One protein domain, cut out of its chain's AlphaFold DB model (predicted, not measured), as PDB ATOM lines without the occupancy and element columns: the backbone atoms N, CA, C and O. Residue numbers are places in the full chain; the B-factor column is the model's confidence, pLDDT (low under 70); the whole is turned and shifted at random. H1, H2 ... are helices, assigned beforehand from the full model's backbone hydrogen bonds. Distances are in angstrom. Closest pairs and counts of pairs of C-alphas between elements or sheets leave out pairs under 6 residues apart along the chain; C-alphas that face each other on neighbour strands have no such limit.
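What this domain is: This is residues 109 to 250 of the 288 residues of an uncharacterized protein of Phytomonospora endophytica (UniProt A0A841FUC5). What shape do these coordinates make? Five long helices lie roughly side by side along one axis, the chain going back and forth, with H2 in the middle; H1, H3 and H4 pack on H2, and H5 packs on H4. What is it made of? The printed part has 142 residues with five named helices, H1 to H5 in chain order, and no named strand; its class is all helix. How tightly is it gathered? It is compact, with a radius of gyration of the C-alphas of 15.6 A, and elongated, spanning 47 by 27 by 24 A.

How they stand to each other: What does the first helix meet? H1, residues 116 to 136, touches H2, residues 145 to 169, opposite ways at a shallow tilt of 22 degrees, a hairpin; their closest C-alphas, of Ala 129 and Glu 158, are 4.8 A apart. What else touches H2, the hub? H3, residues 175 to 197, makes a hairpin with it at a shallow tilt of 19 degrees, with the C-alphas of Ile 152 and Met 188 closest at 5.6 A. H4, residues 202 to 220, touches H2 and runs the same way at a shallow tilt of 7 degrees, with the C-alphas of Gly 160 and Ile 219 closest at 6.4 A; H3 and H4 are only just apart, at 8.5 A. Where is the last helix? H5, residues 224 to 250, makes a hairpin with H4 at a shallow tilt of 13 degrees, with the C-alphas of Val 218 and Ala 230 closest at 5.6 A. H2, H4 and H5 form a bundle, helices running alongside one another, though H2 and H5 are close but not clearly touching; H1 is apart from H3, H4 and H5. Are the backbones sound? Every O i to N i+4 pair is within hydrogen-bond range in H1, H2, H3 and H4, and 21 of 23 are in H5.

Where its parts are: Where does H1 begin? C-alpha 116 stands at (-52.095, 114.806, -0.166), and H1, residues 116 to 136, is 30.4 A long. How long are the others? H2, residues 145 to 169, measures 36.0 A, H3, residues 175 to 197, 32.9 A, and H4, residues 202 to 220, 27.1 A. Where does H5 end? H5, residues 224 to 250, is 39.4 A long and ends with C-alpha 250 at (-29.549, 92.950, -32.724).

The domain as a whole: How far does it reach? The two C-alphas farthest apart, of Val 109 and Ala 250, are 50.1 A apart. Is anything missing or long between the helices? The printed part has no cut; the link from H1 to H2 is short and the other three are tight. Where is confidence low? The mean pLDDT of the printed part is 82.4, and 31 residues are under 70, among them residues 217 to 240; H5 has a mean of 64.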
ATOM      1  N   VAL A 109     -62.340 108.280   2.602       83.62
ATOM      2  CA  VAL A 109     -62.272 109.242   1.499       83.62
ATOM      3  C   VAL A 109     -60.811 109.561   1.208       83.62
ATOM      4  O   VAL A 109     -60.017 109.651   2.148       83.62
ATOM      5  N   PRO A 110     -60.420 109.750  -0.063       85.81
ATOM      6  CA  PRO A 110     -59.094 110.254  -0.386       85.81
ATOM      7  C   PRO A 110     -58.758 111.530   0.407       85.81
ATOM      8  O   PRO A 110     -59.623 112.399   0.531       85.81
ATOM      9  N   PRO A 111     -57.521 111.681   0.909       89.31
ATOM     10  CA  PRO A 111     -56.348 110.837   0.660       89.31
ATOM     11  C   PRO A 111     -56.225 109.597   1.570       89.31
ATOM     12  O   PRO A 111     -55.220 108.898   1.478       89.31
ATOM     13  N   GLY A 112     -57.219 109.303   2.414       90.75
ATOM     14  CA  GLY A 112     -57.152 108.233   3.412       90.75
ATOM     15  C   GLY A 112     -56.160 108.566   4.529       90.75
ATOM     16  O   GLY A 112     -56.162 109.689   5.027       90.75
ATOM     17  N   ASP A 113     -55.301 107.613   4.896       91.31
ATOM     18  CA  ASP A 113     -54.242 107.799   5.908       91.31
ATOM     19  C   ASP A 113     -52.996 108.532   5.359       91.31
ATOM     20  O   ASP A 113     -52.085 108.879   6.112       91.31
ATOM     21  N   CYS A 114     -52.931 108.769   4.046       89.44
ATOM     22  CA  CYS A 114     -51.820 109.465   3.399       89.44
ATOM     23  C   CYS A 114     -51.949 110.989   3.485       89.44
ATOM     24  O   CYS A 114     -53.049 111.545   3.482       89.44
ATOM     25  N   ASP A 115     -50.814 111.692   3.407       94.56
ATOM     26  CA  ASP A 115     -50.844 113.107   3.037       94.56
ATOM     27  C   ASP A 115     -51.201 113.287   1.546       94.56
ATOM     28  O   ASP A 115     -51.133 112.363   0.727       94.56
ATOM     29  N   LEU A 116     -51.599 114.506   1.177       90.31
ATOM     30  CA  LEU A 116     -52.095 114.806  -0.166       90.31
ATOM     31  C   LEU A 116     -51.026 114.617  -1.258       90.31
ATOM     32  O   LEU A 116     -51.361 114.248  -2.383       90.31
ATOM     33  N   LEU A 117     -49.748 114.841  -0.936       83.62
ATOM     34  CA  LEU A 117     -48.632 114.662  -1.864       83.62
ATOM     35  C   LEU A 117     -48.323 113.174  -2.068       83.62
ATOM     36  O   LEU A 117     -48.143 112.741  -3.205       83.62
ATOM     37  N   GLN A 118     -48.298 112.394  -0.988       84.75
ATOM     38  CA  GLN A 118     -48.092 110.949  -1.024       84.75
ATOM     39  C   GLN A 118     -49.212 110.255  -1.803       84.75
ATOM     40  O   GLN A 118     -48.938 109.479  -2.721       84.75
ATOM     41  N   TYR A 119     -50.468 110.596  -1.506       89.81
ATOM     42  CA  TYR A 119     -51.622 110.106  -2.255       89.81
ATOM     43  C   TYR A 119     -51.540 110.487  -3.739       89.81
ATOM     44  O   TYR A 119     -51.742 109.633  -4.602       89.81
ATOM     45  N   ALA A 120     -51.199 111.741  -4.061       82.06
ATOM     46  CA  ALA A 120     -51.067 112.185  -5.448       82.06
ATOM     47  C   ALA A 120     -49.972 111.416  -6.205       82.06
ATOM     48  O   ALA A 120     -50.188 111.025  -7.352       82.06
ATOM     49  N   ALA A 121     -48.825 111.161  -5.571       77.19
ATOM     50  CA  ALA A 121     -47.734 110.395  -6.166       77.19
ATOM     51  C   ALA A 121     -48.135 108.933  -6.433       77.19
ATOM     52  O   ALA A 121     -47.952 108.434  -7.545       77.19
ATOM     53  N   LEU A 122     -48.743 108.261  -5.449       84.38
ATOM     54  CA  LEU A 122     -49.206 106.876  -5.590       84.38
ATOM     55  C   LEU A 122     -50.334 106.760  -6.623       84.38
ATOM     56  O   LEU A 122     -50.324 105.865  -7.467       84.38
ATOM     57  N   ARG A 123     -51.273 107.710  -6.637       90.94
ATOM     58  CA  ARG A 123     -52.340 107.752  -7.642       90.94
ATOM     59  C   ARG A 123     -51.804 107.999  -9.050       90.94
ATOM     60  O   ARG A 123     -52.274 107.363  -9.991       90.94
ATOM     61  N   LEU A 124     -50.813 108.876  -9.209       80.94
ATOM     62  CA  LEU A 124     -50.148 109.087 -10.494       80.94
ATOM     63  C   LEU A 124     -49.464 107.802 -10.982       80.94
ATOM     64  O   LEU A 124     -49.562 107.478 -12.162       80.94
ATOM     65  N   SER A 125     -48.830 107.048 -10.078       79.31
ATOM     66  CA  SER A 125     -48.254 105.740 -10.401       79.31
ATOM     67  C   SER A 125     -49.317 104.776 -10.945       79.31
ATOM     68  O   SER A 125     -49.135 104.235 -12.036       79.31
ATOM     69  N   VAL A 126     -50.469 104.654 -10.273       90.75
ATOM     70  CA  VAL A 126     -51.592 103.817 -10.739       90.75
ATOM     71  C   VAL A 126     -52.073 104.234 -12.129       90.75
ATOM     72  O   VAL A 126     -52.184 103.385 -13.014       90.75
ATOM     73  N   GLU A 127     -52.341 105.523 -12.350       90.62
ATOM     74  CA  GLU A 127     -52.848 105.997 -13.644       90.62
ATOM     75  C   GLU A 127     -51.809 105.844 -14.764       90.62
ATOM     76  O   GLU A 127     -52.165 105.486 -15.886       90.62
ATOM     77  N   SER A 128     -50.519 106.032 -14.467       78.75
ATOM     78  CA  SER A 128     -49.444 105.815 -15.441       78.75
ATOM     79  C   SER A 128     -49.334 104.345 -15.861       78.75
ATOM     80  O   SER A 128     -49.338 104.045 -17.055       78.75
ATOM     81  N   ALA A 129     -49.338 103.414 -14.902       82.75
ATOM     82  CA  ALA A 129     -49.290 101.984 -15.185       82.75
ATOM     83  C   ALA A 129     -50.545 101.531 -15.945       82.75
ATOM     84  O   ALA A 129     -50.458 100.803 -16.934       82.75
ATOM     85  N   LYS A 130     -51.716 102.036 -15.545       92.88
ATOM     86  CA  LYS A 130     -52.990 101.783 -16.222       92.88
ATOM     87  C   LYS A 130     -53.007 102.297 -17.660       92.88
ATOM     88  O   LYS A 130     -53.581 101.635 -18.523       92.88
ATOM     89  N   ALA A 131     -52.405 103.451 -17.944       87.12
ATOM     90  CA  ALA A 131     -52.296 103.960 -19.309       87.12
ATOM     91  C   ALA A 131     -51.490 102.990 -20.186       87.12
ATOM     92  O   ALA A 131     -51.941 102.630 -21.275       87.12
ATOM     93  N   VAL A 132     -50.357 102.494 -19.678       83.69
ATOM     94  CA  VAL A 132     -49.524 101.503 -20.376       83.69
ATOM     95  C   VAL A 132     -50.301 100.213 -20.634       83.69
ATOM     96  O   VAL A 132     -50.413  99.789 -21.783       83.69
ATOM     97  N   THR A 133     -50.906  99.611 -19.607       92.19
ATOM     98  CA  THR A 133     -51.653  98.352 -19.777       92.19
ATOM     99  C   THR A 133     -52.861  98.506 -20.698       92.19
ATOM    100  O   THR A 133     -53.174  97.591 -21.460       92.19
ATOM    101  N   SER A 134     -53.523  99.666 -20.680       93.94
ATOM    102  CA  SER A 134     -54.667  99.947 -21.555       93.94
ATOM    103  C   SER A 134     -54.256 100.036 -23.023       93.94
ATOM    104  O   SER A 134     -54.978  99.525 -23.876       93.94
ATOM    105  N   MET A 135     -53.091 100.621 -23.327       92.12
ATOM    106  CA  MET A 135     -52.563 100.675 -24.697       92.12
ATOM    107  C   MET A 135     -52.225  99.289 -25.253       92.12
ATOM    108  O   MET A 135     -52.399  99.050 -26.445       92.12
ATOM    109  N   MET A 136     -51.765  98.365 -24.405       92.25
ATOM    110  CA  MET A 136     -51.376  97.016 -24.833       92.25
ATOM    111  C   MET A 136     -52.566  96.071 -25.058       92.25
ATOM    112  O   MET A 136     -52.438  95.076 -25.775       92.25
ATOM    113  N   GLY A 137     -53.721  96.368 -24.457       93.94
ATOM    114  CA  GLY A 137     -54.933  95.562 -24.581       93.94
ATOM    115  C   GLY A 137     -54.853  94.193 -23.893       93.94
ATOM    116  O   GLY A 137     -53.980  93.915 -23.070       93.94
ATOM    117  N   ALA A 138     -55.815  93.323 -24.209       93.75
ATOM    118  CA  ALA A 138     -55.864  91.964 -23.675       93.75
ATOM    119  C   ALA A 138     -54.777  91.069 -24.292       93.75
ATOM    120  O   ALA A 138     -54.324  91.295 -25.414       93.75
ATOM    121  N   CYS A 139     -54.369  90.036 -23.557       95.69
ATOM    122  CA  CYS A 139     -53.485  88.997 -24.079       95.69
ATOM    123  C   CYS A 139     -54.247  88.071 -25.029       95.69
ATOM    124  O   CYS A 139     -55.397  87.716 -24.757       95.69
ATOM    125  N   ALA A 140     -53.602  87.696 -26.128       95.50
ATOM    126  CA  ALA A 140     -54.161  86.883 -27.195       95.50
ATOM    127  C   ALA A 140     -53.232  85.698 -27.520       95.50
ATOM    128  O   ALA A 140     -52.019  85.814 -27.351       95.50
ATOM    129  N   PRO A 141     -53.764  84.574 -28.035       93.50
ATOM    130  CA  PRO A 141     -52.956  83.397 -28.368       93.50
ATOM    131  C   PRO A 141     -51.943  83.636 -29.501       93.50
ATOM    132  O   PRO A 141     -50.992  82.876 -29.624       93.50
ATOM    133  N   GLY A 142     -52.139  84.672 -30.326       94.00
ATOM    134  CA  GLY A 142     -51.210  85.056 -31.396       94.00
ATOM    135  C   GLY A 142     -50.148  86.083 -30.987       94.00
ATOM    136  O   GLY A 142     -49.371  86.507 -31.839       94.00
ATOM    137  N   ASP A 143     -50.125  86.526 -29.725       96.38
ATOM    138  CA  ASP A 143     -49.089  87.445 -29.251       96.38
ATOM    139  C   ASP A 143     -47.716  86.742 -29.249       96.38
ATOM    140  O   ASP A 143     -47.593  85.586 -28.840       96.38
ATOM    141  N   SER A 144     -46.662  87.445 -29.671       95.25
ATOM    142  CA  SER A 144     -45.298  86.906 -29.611       95.25
ATOM    143  C   SER A 144     -44.812  86.771 -28.163       95.25
ATOM    144  O   SER A 144     -45.251  87.509 -27.280       95.25
ATOM    145  N   CYS A 145     -43.844  85.884 -27.909       94.06
ATOM    146  CA  CYS A 145     -43.266  85.692 -26.573       94.06
ATOM    147  C   CYS A 145     -42.777  86.994 -25.922       94.06
ATOM    148  O   CYS A 145     -43.064  87.243 -24.752       94.06
ATOM    149  N   LEU A 146     -42.087  87.853 -26.682       89.38
ATOM    150  CA  LEU A 146     -41.627  89.158 -26.191       89.38
ATOM    151  C   LEU A 146     -42.797  90.090 -25.859       89.38
ATOM    152  O   LEU A 146     -42.765  90.802 -24.854       89.38
ATOM    153  N   PHE A 147     -43.857  90.074 -26.667       92.12
ATOM    154  CA  PHE A 147     -45.025  90.906 -26.414       92.12
ATOM    155  C   PHE A 147     -45.824  90.419 -25.198       92.12
ATOM    156  O   PHE A 147     -46.216  91.234 -24.365       92.12
ATOM    157  N   LEU A 148     -45.986  89.101 -25.033       95.06
ATOM    158  CA  LEU A 148     -46.573  88.490 -23.836       95.06
ATOM    159  C   LEU A 148     -45.767  88.822 -22.575       95.06
ATOM    160  O   LEU A 148     -46.357  89.259 -21.589       95.06
ATOM    161  N   ALA A 149     -44.437  88.693 -22.621       87.94
ATOM    162  CA  ALA A 149     -43.541  89.085 -21.529       87.94
ATOM    163  C   ALA A 149     -43.728  90.562 -21.140       87.94
ATOM    164  O   ALA A 149     -43.902  90.891 -19.966       87.94
ATOM    165  N   THR A 150     -43.794  91.447 -22.137       85.19
ATOM    166  CA  THR A 150     -44.002  92.886 -21.919       85.19
ATOM    167  C   THR A 150     -45.375  93.169 -21.302       85.19
ATOM    168  O   THR A 150     -45.480  93.959 -20.362       85.19
ATOM    169  N   LYS A 151     -46.438  92.501 -21.779       93.56
ATOM    170  CA  LYS A 151     -47.795  92.641 -21.217       93.56
ATOM    171  C   LYS A 151     -47.833  92.195 -19.765       93.56
ATOM    172  O   LYS A 151     -48.412  92.891 -18.936       93.56
ATOM    173  N   ILE A 152     -47.212  91.057 -19.459       90.25
ATOM    174  CA  ILE A 152     -47.114  90.546 -18.093       90.25
ATOM    175  C   ILE A 152     -46.451  91.593 -17.197       90.25
ATOM    176  O   ILE A 152     -47.069  92.002 -16.220       90.25
ATOM    177  N   ALA A 153     -45.266  92.091 -17.563       84.50
ATOM    178  CA  ALA A 153     -44.550  93.093 -16.774       84.50
ATOM    179  C   ALA A 153     -45.383  94.370 -16.545       84.50
ATOM    180  O   ALA A 153     -45.473  94.857 -15.417       84.50
ATOM    181  N   ALA A 154     -46.056  94.877 -17.584       86.00
ATOM    182  CA  ALA A 154     -46.914  96.057 -17.473       86.00
ATOM    183  C   ALA A 154     -48.112  95.832 -16.531       86.00
ATOM    184  O   ALA A 154     -48.413  96.682 -15.691       86.00
ATOM    185  N   ILE A 155     -48.792  94.684 -16.637       93.25
ATOM    186  CA  ILE A 155     -49.929  94.345 -15.764       93.25
ATOM    187  C   ILE A 155     -49.457  94.185 -14.318       93.25
ATOM    188  O   ILE A 155     -50.112  94.671 -13.399       93.25
ATOM    189  N   THR A 156     -48.309  93.540 -14.115       87.50
ATOM    190  CA  THR A 156     -47.690  93.372 -12.803       87.50
ATOM    191  C   THR A 156     -47.335  94.715 -12.160       87.50
ATOM    192  O   THR A 156     -47.614  94.908 -10.977       87.50
ATOM    193  N   ALA A 157     -46.811  95.672 -12.930       82.62
ATOM    194  CA  ALA A 157     -46.558  97.027 -12.444       82.62
ATOM    195  C   ALA A 157     -47.854  97.746 -12.020       82.62
ATOM    196  O   ALA A 157     -47.879  98.402 -10.980       82.62
ATOM    197  N   GLU A 158     -48.954  97.588 -12.770       91.69
ATOM    198  CA  GLU A 158     -50.253  98.157 -12.378       91.69
ATOM    199  C   GLU A 158     -50.795  97.527 -11.088       91.69
ATOM    200  O   GLU A 158     -51.299  98.245 -10.224       91.69
ATOM    201  N   ILE A 159     -50.675  96.204 -10.934       91.31
ATOM    202  CA  ILE A 159     -51.041  95.502  -9.695       91.31
ATOM    203  C   ILE A 159     -50.243  96.076  -8.521       91.31
ATOM    204  O   ILE A 159     -50.839  96.460  -7.517       91.31
ATOM    205  N   GLY A 160     -48.918  96.189  -8.668       84.56
ATOM    206  CA  GLY A 160     -48.039  96.734  -7.634       84.56
ATOM    207  C   GLY A 160     -48.403  98.168  -7.245       84.56
ATOM    208  O   GLY A 160     -48.525  98.463  -6.060       84.56
ATOM    209  N   ALA A 161     -48.661  99.042  -8.222       86.00
ATOM    210  CA  ALA A 161     -49.062 100.425  -7.959       86.00
ATOM    211  C   ALA A 161     -50.390 100.514  -7.187       86.00
ATOM    212  O   ALA A 161     -50.525 101.327  -6.272       86.00
ATOM    213  N   ARG A 162     -51.368  99.664  -7.533       93.50
ATOM    214  CA  ARG A 162     -52.666  99.601  -6.842       93.50
ATOM    215  C   ARG A 162     -52.510  99.108  -5.414       93.50
ATOM    216  O   ARG A 162     -52.957  99.784  -4.499       93.50
ATOM    217  N   VAL A 163     -51.804  97.993  -5.225       89.44
ATOM    218  CA  VAL A 163     -51.525  97.444  -3.892       89.44
ATOM    219  C   VAL A 163     -50.779  98.466  -3.038       89.44
ATOM    220  O   VAL A 163     -51.154  98.664  -1.886       89.44
ATOM    221  N   ALA A 164     -49.787  99.172  -3.585       85.12
ATOM    222  CA  ALA A 164     -49.068 100.218  -2.862       85.12
ATOM    223  C   ALA A 164     -49.996 101.365  -2.428       85.12
ATOM    224  O   ALA A 164     -49.966 101.759  -1.264       85.12
ATOM    225  N   LEU A 165     -50.850 101.875  -3.322       90.19
ATOM    226  CA  LEU A 165     -51.837 102.906  -2.983       90.19
ATOM    227  C   LEU A 165     -52.821 102.416  -1.909       90.19
ATOM    228  O   LEU A 165     -53.048 103.106  -0.916       90.19
ATOM    229  N   ASP A 166     -53.381 101.225  -2.099       90.94
ATOM    230  CA  ASP A 166     -54.424 100.664  -1.245       90.94
ATOM    231  C   ASP A 166     -53.905 100.336   0.153       90.94
ATOM    232  O   ASP A 166     -54.546 100.671   1.147       90.94
ATOM    233  N   THR A 167     -52.728  99.723   0.256       88.56
ATOM    234  CA  THR A 167     -52.102  99.390   1.545       88.56
ATOM    235  C   THR A 167     -51.618 100.630   2.287       88.56
ATOM    236  O   THR A 167     -51.819 100.716   3.495       88.56
ATOM    237  N   THR A 168     -51.045 101.605   1.576       88.25
ATOM    238  CA  THR A 168     -50.463 102.799   2.204       88.25
ATOM    239  C   THR A 168     -51.526 103.804   2.629       88.25
ATOM    240  O   THR A 168     -51.442 104.354   3.720       88.25
ATOM    241  N   CYS A 169     -52.518 104.061   1.773       90.38
ATOM    242  CA  CYS A 169     -53.488 105.130   2.000       90.38
ATOM    243  C   CYS A 169     -54.847 104.617   2.482       90.38
ATOM    244  O   CYS A 169     -55.585 105.371   3.108       90.38
ATOM    245  N   PHE A 170     -55.201 103.359   2.200       91.19
ATOM    246  CA  PHE A 170     -56.561 102.848   2.399       91.19
ATOM    247  C   PHE A 170     -56.621 101.532   3.188       91.19
ATOM    248  O   PHE A 170     -57.586 100.784   3.037       91.19
ATOM    249  N   LYS A 171     -55.625 101.233   4.037       88.50
ATOM    250  CA  LYS A 171     -55.585 100.033   4.907       88.50
ATOM    251  C   LYS A 171     -55.849  98.712   4.161       88.50
ATOM    252  O   LYS A 171     -56.468  97.796   4.695       88.50
ATOM    253  N   GLY A 172     -55.387  98.618   2.915       84.62
ATOM    254  CA  GLY A 172     -55.583  97.460   2.034       84.62
ATOM    255  C   GLY A 172     -56.751  97.583   1.046       84.62
ATOM    256  O   GLY A 172     -56.990  96.645   0.286       84.62
ATOM    257  N   GLY A 173     -57.441  98.728   1.015       86.38
ATOM    258  CA  GLY A 173     -58.543  99.017   0.095       86.38
ATOM    259  C   GLY A 173     -59.867  98.343   0.475       86.38
ATOM    260  O   GLY A 173     -59.923  97.451   1.322       86.38
ATOM    261  N   ASP A 174     -60.965  98.762  -0.164       84.88
ATOM    262  CA  ASP A 174     -62.258  98.083  -0.015       84.88
ATOM    263  C   ASP A 174     -62.396  96.855  -0.922       84.88
ATOM    264  O   ASP A 174     -61.503  96.436  -1.661       84.88
ATOM    265  N   THR A 175     -63.580  96.253  -0.882       83.56
ATOM    266  CA  THR A 175     -63.988  95.189  -1.797       83.56
ATOM    267  C   THR A 175     -63.851  95.582  -3.274       83.56
ATOM    268  O   THR A 175     -63.477  94.734  -4.077       83.56
ATOM    269  N   GLY A 176     -64.103  96.838  -3.655       86.69
ATOM    270  CA  GLY A 176     -63.967  97.300  -5.039       86.69
ATOM    271  C   GLY A 176     -62.510  97.377  -5.499       86.69
ATOM    272  O   GLY A 176     -62.181  96.917  -6.591       86.69
ATOM    273  N   HIS A 177     -61.625  97.902  -4.660       88.06
ATOM    274  CA  HIS A 177     -60.183  97.941  -4.885       88.06
ATOM    275  C   HIS A 177     -59.580  96.547  -4.983       88.06
ATOM    276  O   HIS A 177     -58.920  96.220  -5.974       88.06
ATOM    277  N   ARG A 178     -59.899  95.685  -4.014       87.19
ATOM    278  CA  ARG A 178     -59.457  94.288  -4.019       87.19
ATOM    279  C   ARG A 178     -59.950  93.552  -5.262       87.19
ATOM    280  O   ARG A 178     -59.182  92.806  -5.864       87.19
ATOM    281  N   GLN A 179     -61.179  93.822  -5.710       91.06
ATOM    282  CA  GLN A 179     -61.686  93.262  -6.962       91.06
ATOM    283  C   GLN A 179     -60.893  93.756  -8.180       91.06
ATOM    284  O   GLN A 179     -60.518  92.942  -9.017       91.06
ATOM    285  N   GLN A 180     -60.570  95.049  -8.273       92.44
ATOM    286  CA  GLN A 180     -59.765  95.580  -9.384       92.44
ATOM    287  C   GLN A 180     -58.362  94.960  -9.434       92.44
ATOM    288  O   GLN A 180     -57.861  94.645 -10.517       92.44
ATOM    289  N   VAL A 181     -57.733  94.757  -8.273       92.56
ATOM    290  CA  VAL A 181     -56.454  94.041  -8.169       92.56
ATOM    291  C   VAL A 181     -56.620  92.593  -8.635       92.56
ATOM    292  O   VAL A 181     -55.856  92.131  -9.483       92.56
ATOM    293  N   GLN A 182     -57.659  91.897  -8.167       93.38
ATOM    294  CA  GLN A 182     -57.935  90.518  -8.564       93.38
ATOM    295  C   GLN A 182     -58.218  90.381 -10.069       93.38
ATOM    296  O   GLN A 182     -57.732  89.448 -10.710       93.38
ATOM    297  N   ASP A 183     -58.942  91.323 -10.671       94.75
ATOM    298  CA  ASP A 183     -59.221  91.347 -12.108       94.75
ATOM    299  C   ASP A 183     -57.932  91.484 -12.928       94.75
ATOM    300  O   ASP A 183     -57.769  90.830 -13.967       94.75
ATOM    301  N   LYS A 184     -56.979  92.285 -12.438       95.00
ATOM    302  CA  LYS A 184     -55.656  92.435 -13.052       95.00
ATOM    303  C   LYS A 184     -54.787  91.195 -12.857       95.00
ATOM    304  O   LYS A 184     -54.152  90.769 -13.818       95.00
ATOM    305  N   ILE A 185     -54.829  90.550 -11.691       92.56
ATOM    306  CA  ILE A 185     -54.176  89.248 -11.464       92.56
ATOM    307  C   ILE A 185     -54.728  88.200 -12.439       92.56
ATOM    308  O   ILE A 185     -53.968  87.489 -13.097       92.56
ATOM    309  N   ASN A 186     -56.050  88.147 -12.611       95.50
ATOM    310  CA  ASN A 186     -56.693  87.251 -13.569       95.50
ATOM    311  C   ASN A 186     -56.245  87.548 -15.011       95.50
ATOM    312  O   ASN A 186     -56.018  86.623 -15.791       95.50
ATOM    313  N   MET A 187     -56.087  88.826 -15.373       94.94
ATOM    314  CA  MET A 187     -55.543  89.238 -16.671       94.94
ATOM    315  C   MET A 187     -54.092  88.780 -16.855       94.94
ATOM    316  O   MET A 187     -53.796  88.150 -17.868       94.94
ATOM    317  N   MET A 188     -53.223  89.019 -15.873       94.44
ATOM    318  CA  MET A 188     -51.824  88.584 -15.876       94.44
ATOM    319  C   MET A 188     -51.707  87.061 -16.032       94.44
ATOM    320  O   MET A 188     -50.956  86.577 -16.875       94.44
ATOM    321  N   ASN A 189     -52.506  86.295 -15.283       93.25
ATOM    322  CA  ASN A 189     -52.516  84.833 -15.349       93.25
ATOM    323  C   ASN A 189     -52.932  84.312 -16.732       93.25
ATOM    324  O   ASN A 189     -52.399  83.305 -17.196       93.25
ATOM    325  N   ARG A 190     -53.849  84.998 -17.431       95.62
ATOM    326  CA  ARG A 190     -54.177  84.661 -18.828       95.62
ATOM    327  C   ARG A 190     -52.977  84.856 -19.754       95.62
ATOM    328  O   ARG A 190     -52.718  83.991 -20.582       95.62
ATOM    329  N   CYS A 191     -52.231  85.947 -19.591       95.50
ATOM    330  CA  CYS A 191     -51.010  86.194 -20.362       95.50
ATOM    331  C   CYS A 191     -49.949  85.121 -20.093       95.50
ATOM    332  O   CYS A 191     -49.356  84.606 -21.034       95.50
ATOM    333  N   TYR A 192     -49.779  84.728 -18.826       91.81
ATOM    334  CA  TYR A 192     -48.881  83.641 -18.435       91.81
ATOM    335  C   TYR A 192     -49.217  82.316 -19.107       91.81
ATOM    336  O   TYR A 192     -48.315  81.631 -19.579       91.81
ATOM    337  N   ARG A 193     -50.505  81.967 -19.194       94.50
ATOM    338  CA  ARG A 193     -50.936  80.745 -19.888       94.50
ATOM    339  C   ARG A 193     -50.544  80.762 -21.360       94.50
ATOM    340  O   ARG A 193     -50.057  79.756 -21.855       94.50
ATOM    341  N   PHE A 194     -50.732  81.884 -22.055       95.81
ATOM    342  CA  PHE A 194     -50.263  81.992 -23.439       95.81
ATOM    343  C   PHE A 194     -48.740  81.896 -23.506       95.81
ATOM    344  O   PHE A 194     -48.232  81.091 -24.269       95.81
ATOM    345  N   PHE A 195     -48.024  82.607 -22.634       92.69
ATOM    346  CA  PHE A 195     -46.561  82.604 -22.607       92.69
ATOM    347  C   PHE A 195     -45.976  81.196 -22.413       92.69
ATOM    348  O   PHE A 195     -45.095  80.788 -23.164       92.69
ATOM    349  N   GLN A 196     -46.510  80.420 -21.465       90.00
ATOM    350  CA  GLN A 196     -46.096  79.031 -21.222       90.00
ATOM    351  C   GLN A 196     -46.363  78.109 -22.418       90.00
ATOM    352  O   GLN A 196     -45.619  77.157 -22.637       90.00
ATOM    353  N   ASN A 197     -47.388  78.412 -23.214       92.81
ATOM    354  CA  ASN A 197     -47.771  77.620 -24.380       92.81
ATOM    355  C   ASN A 197     -47.088  78.081 -25.685       92.81
ATOM    356  O   ASN A 197     -47.264  77.436 -26.716       92.81
ATOM    357  N   SER A 198     -46.321  79.179 -25.672       87.94
ATOM    358  CA  SER A 198     -45.790  79.832 -26.883       87.94
ATOM    359  C   SER A 198     -44.368  79.410 -27.298       87.94
ATOM    360  O   SER A 198     -43.749  80.115 -28.086       87.94
ATOM    361  N   ASN A 199     -43.828  78.274 -26.831       92.19
ATOM    362  CA  ASN A 199     -42.455  77.817 -27.150       92.19
ATOM    363  C   ASN A 199     -41.386  78.918 -26.973       92.19
ATOM    364  O   ASN A 199     -40.485  79.082 -27.798       92.19
ATOM    365  N   CYS A 200     -41.504  79.710 -25.905       91.12
ATOM    366  CA  CYS A 200     -40.586  80.811 -25.643       91.12
ATOM    367  C   CYS A 200     -39.170  80.316 -25.319       91.12
ATOM    368  O   CYS A 200     -38.978  79.211 -24.809       91.12
ATOM    369  N   SER A 201     -38.160  81.142 -25.610       91.25
ATOM    370  CA  SER A 201     -36.767  80.786 -25.331       91.25
ATOM    371  C   SER A 201     -36.523  80.634 -23.824       91.25
ATOM    372  O   SER A 201     -37.065  81.389 -23.016       91.25
ATOM    373  N   GLN A 202     -35.661  79.686 -23.443       87.44
ATOM    374  CA  GLN A 202     -35.316  79.430 -22.036       87.44
ATOM    375  C   GLN A 202     -34.758  80.679 -21.335       87.44
ATOM    376  O   GLN A 202     -35.103  80.949 -20.189       87.44
ATOM    377  N   GLY A 203     -33.972  81.495 -22.047       83.50
ATOM    378  CA  GLY A 203     -33.468  82.765 -21.516       83.50
ATOM    379  C   GLY A 203     -34.579  83.765 -21.182       83.50
ATOM    380  O   GLY A 203     -34.522  84.420 -20.145       83.50
ATOM    381  N   LEU A 204     -35.626  83.852 -22.012       82.62
ATOM    382  CA  LEU A 204     -36.763  84.735 -21.744       82.62
ATOM    383  C   LEU A 204     -37.625  84.217 -20.586       82.62
ATOM    384  O   LEU A 204     -38.114  85.014 -19.790       82.62
ATOM    385  N   ILE A 205     -37.796  82.896 -20.476       86.81
ATOM    386  CA  ILE A 205     -38.504  82.270 -19.351       86.81
ATOM    387  C   ILE A 205     -37.787  82.600 -18.034       86.81
ATOM    388  O   ILE A 205     -38.416  83.152 -17.135       86.81
ATOM    389  N   ALA A 206     -36.473  82.372 -17.960       83.25
ATOM    390  CA  ALA A 206     -35.672  82.678 -16.774       83.25
ATOM    391  C   ALA A 206     -35.720  84.173 -16.401       83.25
ATOM    392  O   ALA A 206     -35.882  84.524 -15.234       83.25
ATOM    393  N   ALA A 207     -35.650  85.074 -17.389       78.00
ATOM    394  CA  ALA A 207     -35.780  86.511 -17.145       78.00
ATOM    395  C   ALA A 207     -37.159  86.882 -16.565       78.00
ATOM    396  O   ALA A 207     -37.254  87.685 -15.636       78.00
ATOM    397  N   MET A 208     -38.234  86.273 -17.070       82.50
ATOM    398  CA  MET A 208     -39.589  86.516 -16.571       82.50
ATOM    399  C   MET A 208     -39.810  85.979 -15.154       82.50
ATOM    400  O   MET A 208     -40.528  86.609 -14.377       82.50
ATOM    401  N   GLU A 209     -39.178  84.866 -14.782       82.44
ATOM    402  CA  GLU A 209     -39.224  84.348 -13.409       82.44
ATOM    403  C   GLU A 209     -38.658  85.356 -12.400       82.44
ATOM    404  O   GLU A 209     -39.264  85.574 -11.349       82.44
ATOM    405  N   VAL A 210     -37.568  86.050 -12.750       77.19
ATOM    406  CA  VAL A 210     -37.000  87.130 -11.924       77.19
ATOM    407  C   VAL A 210     -37.987  88.290 -11.774       77.19
ATOM    408  O   VAL A 210     -38.198  88.785 -10.665       77.19
ATOM    409  N   VAL A 211     -38.651  88.697 -12.862       75.50
ATOM    410  CA  VAL A 211     -39.671  89.760 -12.822       75.50
ATOM    411  C   VAL A 211     -40.830  89.366 -11.901       75.50
ATOM    412  O   VAL A 211     -41.239  90.161 -11.057       75.50
ATOM    413  N   VAL A 212     -41.325  88.129 -11.974       76.56
ATOM    414  CA  VAL A 212     -42.391  87.655 -11.069       76.56
ATOM    415  C   VAL A 212     -41.932  87.594  -9.628       76.56
ATOM    416  O   VAL A 212     -42.682  88.004  -8.745       76.56
ATOM    417  N   ALA A 213     -40.731  87.075  -9.380       75.81
ATOM    418  CA  ALA A 213     -40.178  86.992  -8.038       75.81
ATOM    419  C   ALA A 213     -40.063  88.391  -7.415       75.81
ATOM    420  O   ALA A 213     -40.540  88.602  -6.300       75.81
ATOM    421  N   SER A 214     -39.544  89.367  -8.169       71.31
ATOM    422  CA  SER A 214     -39.477  90.763  -7.720       71.31
ATOM    423  C   SER A 214     -40.862  91.337  -7.425       71.31
ATOM    424  O   SER A 214     -41.058  91.963  -6.388       71.31
ATOM    425  N   ALA A 215     -41.853  91.056  -8.271       69.81
ATOM    426  CA  ALA A 215     -43.212  91.537  -8.081       69.81
ATOM    427  C   ALA A 215     -43.896  90.949  -6.845       69.81
ATOM    428  O   ALA A 215     -44.584  91.668  -6.125       69.81
ATOM    429  N   ARG A 216     -43.698  89.654  -6.580       72.00
ATOM    430  CA  ARG A 216     -44.184  89.012  -5.352       72.00
ATOM    431  C   ARG A 216     -43.539  89.640  -4.123       72.00
ATOM    432  O   ARG A 216     -44.259  89.989  -3.195       72.00
ATOM    433  N   ALA A 217     -42.231  89.887  -4.171       69.62
ATOM    434  CA  ALA A 217     -41.535  90.594  -3.104       69.62
ATOM    435  C   ALA A 217     -42.106  92.008  -2.880       69.62
ATOM    436  O   ALA A 217     -42.273  92.410  -1.734       69.62
ATOM    437  N   VAL A 218     -42.483  92.741  -3.941       63.47
ATOM    438  CA  VAL A 218     -43.160  94.051  -3.812       63.47
ATOM    439  C   VAL A 218     -44.507  93.924  -3.099       63.47
ATOM    440  O   VAL A 218     -44.830  94.751  -2.251       63.47
ATOM    441  N   ILE A 219     -45.299  92.906  -3.444       63.44
ATOM    442  CA  ILE A 219     -46.630  92.680  -2.861       63.44
ATOM    443  C   ILE A 219     -46.520  92.288  -1.379       63.44
ATOM    444  O   ILE A 219     -47.330  92.733  -0.569       63.44
ATOM    445  N   GLU A 220     -45.524  91.478  -1.019       66.25
ATOM    446  CA  GLU A 220     -45.297  91.032   0.361       66.25
ATOM    447  C   GLU A 220     -44.675  92.129   1.238       66.25
ATOM    448  O   GLU A 220     -44.977  92.222   2.428       66.25
ATOM    449  N   ALA A 221     -43.846  93.003   0.666       61.81
ATOM    450  CA  ALA A 221     -43.109  94.017   1.408       61.81
ATOM    451  C   ALA A 221     -43.923  95.298   1.681       61.81
ATOM    452  O   ALA A 221     -43.414  96.398   1.505       61.81
ATOM    453  N   ALA A 222     -45.162  95.184   2.169       50.97
ATOM    454  CA  ALA A 222     -46.116  96.280   2.415       50.97
ATOM    455  C   ALA A 222     -45.676  97.394   3.415       50.97
ATOM    456  O   ALA A 222     -46.506  98.165   3.894       50.97
ATOM    457  N   ALA A 223     -44.387  97.522   3.741       51.66
ATOM    458  CA  ALA A 223     -43.818  98.648   4.471       51.66
ATOM    459  C   ALA A 223     -43.368  99.761   3.504       51.66
ATOM    460  O   ALA A 223     -42.648  99.519   2.539       51.66
ATOM    461  N   ILE A 224     -43.724 101.012   3.806       52.44
ATOM    462  CA  ILE A 224     -43.469 102.211   2.979       52.44
ATOM    463  C   ILE A 224     -41.998 102.342   2.526       52.44
ATOM    464  O   ILE A 224     -41.733 102.739   1.392       52.44
ATOM    465  N   ALA A 225     -41.034 101.964   3.374       49.69
ATOM    466  CA  ALA A 225     -39.609 101.978   3.023       49.69
ATOM    467  C   ALA A 225     -39.243 100.933   1.950       49.69
ATOM    468  O   ALA A 225     -38.383 101.177   1.103       49.69
ATOM    469  N   ALA A 226     -39.925  99.788   1.948       52.12
ATOM    470  CA  ALA A 226     -39.695  98.729   0.982       52.12
ATOM    471  C   ALA A 226     -40.354  99.017  -0.371       52.12
ATOM    472  O   ALA A 226     -39.837  98.556  -1.378       52.12
ATOM    473  N   VAL A 227     -41.405  99.845  -0.439       52.84
ATOM    474  CA  VAL A 227     -42.019 100.253  -1.717       52.84
ATOM    475  C   VAL A 227     -41.044 101.067  -2.573       52.84
ATOM    476  O   VAL A 227     -40.940 100.828  -3.773       52.84
ATOM    477  N   ILE A 228     -40.273 101.986  -1.981       59.16
ATOM    478  CA  ILE A 228     -39.248 102.743  -2.724       59.16
ATOM    479  C   ILE A 228     -38.143 101.798  -3.213       59.16
ATOM    480  O   ILE A 228     -37.792 101.830  -4.392       59.16
ATOM    481  N   ALA A 229     -37.636 100.921  -2.342       54.88
ATOM    482  CA  ALA A 229     -36.626  99.931  -2.717       54.88
ATOM    483  C   ALA A 229     -37.135  98.967  -3.803       54.88
ATOM    484  O   ALA A 229     -36.406  98.641  -4.733       54.88
ATOM    485  N   ALA A 230     -38.404  98.570  -3.729       57.22
ATOM    486  CA  ALA A 230     -39.082  97.725  -4.698       57.22
ATOM    487  C   ALA A 230     -39.281  98.422  -6.050       57.22
ATOM    488  O   ALA A 230     -39.056  97.804  -7.085       57.22
ATOM    489  N   ILE A 231     -39.646  99.709  -6.064       60.97
ATOM    490  CA  ILE A 231     -39.730 100.506  -7.297       60.97
ATOM    491  C   ILE A 231     -38.345 100.636  -7.939       60.97
ATOM    492  O   ILE A 231     -38.225 100.483  -9.153       60.97
ATOM    493  N   VAL A 232     -37.294 100.870  -7.146       65.62
ATOM    494  CA  VAL A 232     -35.911 100.915  -7.649       65.62
ATOM    495  C   VAL A 232     -35.490  99.549  -8.197       65.62
ATOM    496  O   VAL A 232     -34.977  99.477  -9.310       65.62
ATOM    497  N   ALA A 233     -35.759  98.460  -7.474       63.91
ATOM    498  CA  ALA A 233     -35.458  97.105  -7.927       63.91
ATOM    499  C   ALA A 233     -36.219  96.749  -9.216       63.91
ATOM    500  O   ALA A 233     -35.638  96.179 -10.136       63.91
ATOM    501  N   LEU A 234     -37.489  97.149  -9.321       67.81
ATOM    502  CA  LEU A 234     -38.297  96.987 -10.526       67.81
ATOM    503  C   LEU A 234     -37.730  97.800 -11.695       67.81
ATOM    504  O   LEU A 234     -37.645  97.284 -12.804       67.81
ATOM    505  N   ALA A 235     -37.300  99.043 -11.465       67.12
ATOM    506  CA  ALA A 235     -36.669  99.866 -12.493       67.12
ATOM    507  C   ALA A 235     -35.355  99.246 -13.002       67.12
ATOM    508  O   ALA A 235     -35.124  99.218 -14.209       67.12
ATOM    509  N   VAL A 236     -34.535  98.690 -12.105       68.25
ATOM    510  CA  VAL A 236     -33.306  97.962 -12.466       68.25
ATOM    511  C   VAL A 236     -33.630  96.688 -13.254       68.25
ATOM    512  O   VAL A 236     -33.009  96.433 -14.282       68.25
ATOM    513  N   ALA A 237     -34.637  95.918 -12.832       67.19
ATOM    514  CA  ALA A 237     -35.080  94.728 -13.558       67.19
ATOM    515  C   ALA A 237     -35.613  95.069 -14.962       67.19
ATOM    516  O   ALA A 237     -35.316  94.363 -15.924       67.19
ATOM    517  N   ILE A 238     -36.353  96.175 -15.100       68.56
ATOM    518  CA  ILE A 238     -36.815  96.684 -16.398       68.56
ATOM    519  C   ILE A 238     -35.626  97.098 -17.272       68.56
ATOM    520  O   ILE A 238     -35.608  96.757 -18.452       68.56
ATOM    521  N   ALA A 239     -34.624  97.789 -16.720       67.50
ATOM    522  CA  ALA A 239     -33.422  98.166 -17.464       67.50
ATOM    523  C   ALA A 239     -32.663  96.932 -17.988       67.50
ATOM    524  O   ALA A 239     -32.344  96.871 -19.173       67.50
ATOM    525  N   ALA A 240     -32.477  95.908 -17.150       66.25
ATOM    526  CA  ALA A 240     -31.869  94.643 -17.567       66.25
ATOM    527  C   ALA A 240     -32.692  93.933 -18.660       66.25
ATOM    528  O   ALA A 240     -32.138  93.418 -19.631       66.25
ATOM    529  N   LEU A 241     -34.027  93.944 -18.556       70.06
ATOM    530  CA  LEU A 241     -34.900  93.394 -19.596       70.06
ATOM    531  C   LEU A 241     -34.753  94.154 -20.926       70.06
ATOM    532  O   LEU A 241     -34.742  93.524 -21.983       70.06
ATOM    533  N   ILE A 242     -34.610  95.483 -20.892       69.31
ATOM    534  CA  ILE A 242     -34.373  96.303 -22.090       69.31
ATOM    535  C   ILE A 242     -33.054  95.911 -22.767       69.31
ATOM    536  O   ILE A 242     -33.035  95.777 -23.989       69.31
ATOM    537  N   GLU A 243     -31.983  95.675 -22.008       72.88
ATOM    538  CA  GLU A 243     -30.701  95.216 -22.563       72.88
ATOM    539  C   GLU A 243     -30.827  93.845 -23.242       72.88
ATOM    540  O   GLU A 243     -30.357  93.663 -24.367       72.88
ATOM    541  N   VAL A 244     -31.535  92.902 -22.612       69.81
ATOM    542  CA  VAL A 244     -31.812  91.580 -23.202       69.81
ATOM    543  C   VAL A 244     -32.628  91.710 -24.491       69.81
ATOM    544  O   VAL A 244     -32.321  91.053 -25.487       69.81
ATOM    545  N   ILE A 245     -33.648  92.575 -24.506       64.94
ATOM    546  CA  ILE A 245     -34.452  92.843 -25.706       64.94
ATOM    547  C   ILE A 245     -33.586  93.469 -26.804       64.94
ATOM    548  O   ILE A 245     -33.665  93.035 -27.951       64.94
ATOM    549  N   ALA A 246     -32.740  94.445 -26.475       68.50
ATOM    550  CA  ALA A 246     -31.845  95.086 -27.435       68.50
ATOM    551  C   ALA A 246     -30.870  94.074 -28.058       68.50
ATOM    552  O   ALA A 246     -30.706  94.054 -29.280       68.50
ATOM    553  N   ALA A 247     -30.296  93.178 -27.249       71.00
ATOM    554  CA  ALA A 247     -29.441  92.097 -27.730       71.00
ATOM    555  C   ALA A 247     -30.202  91.119 -28.645       71.00
ATOM    556  O   ALA A 247     -29.700  90.745 -29.705       71.00
ATOM    557  N   ALA A 248     -31.435  90.748 -28.286       64.12
ATOM    558  CA  ALA A 248     -32.273  89.879 -29.111       64.12
ATOM    559  C   ALA A 248     -32.647  90.529 -30.457       64.12
ATOM    560  O   ALA A 248     -32.618  89.863 -31.492       64.12
ATOM    561  N   VAL A 249     -32.955  91.831 -30.466       66.75
ATOM    562  CA  VAL A 249     -33.233  92.596 -31.692       66.75
ATOM    563  C   VAL A 249     -31.986  92.687 -32.572       66.75
ATOM    564  O   VAL A 249     -32.086  92.484 -33.781       66.75
ATOM    565  N   ALA A 250     -30.811  92.931 -31.988       72.50
ATOM    566  CA  ALA A 250     -29.549  92.950 -32.724       72.50
ATOM    567  C   ALA A 250     -29.238  91.585 -33.365       72.50
ATOM    568  O   ALA A 250     -28.877  91.528 -34.541       72.50
TER     569      ALA A 250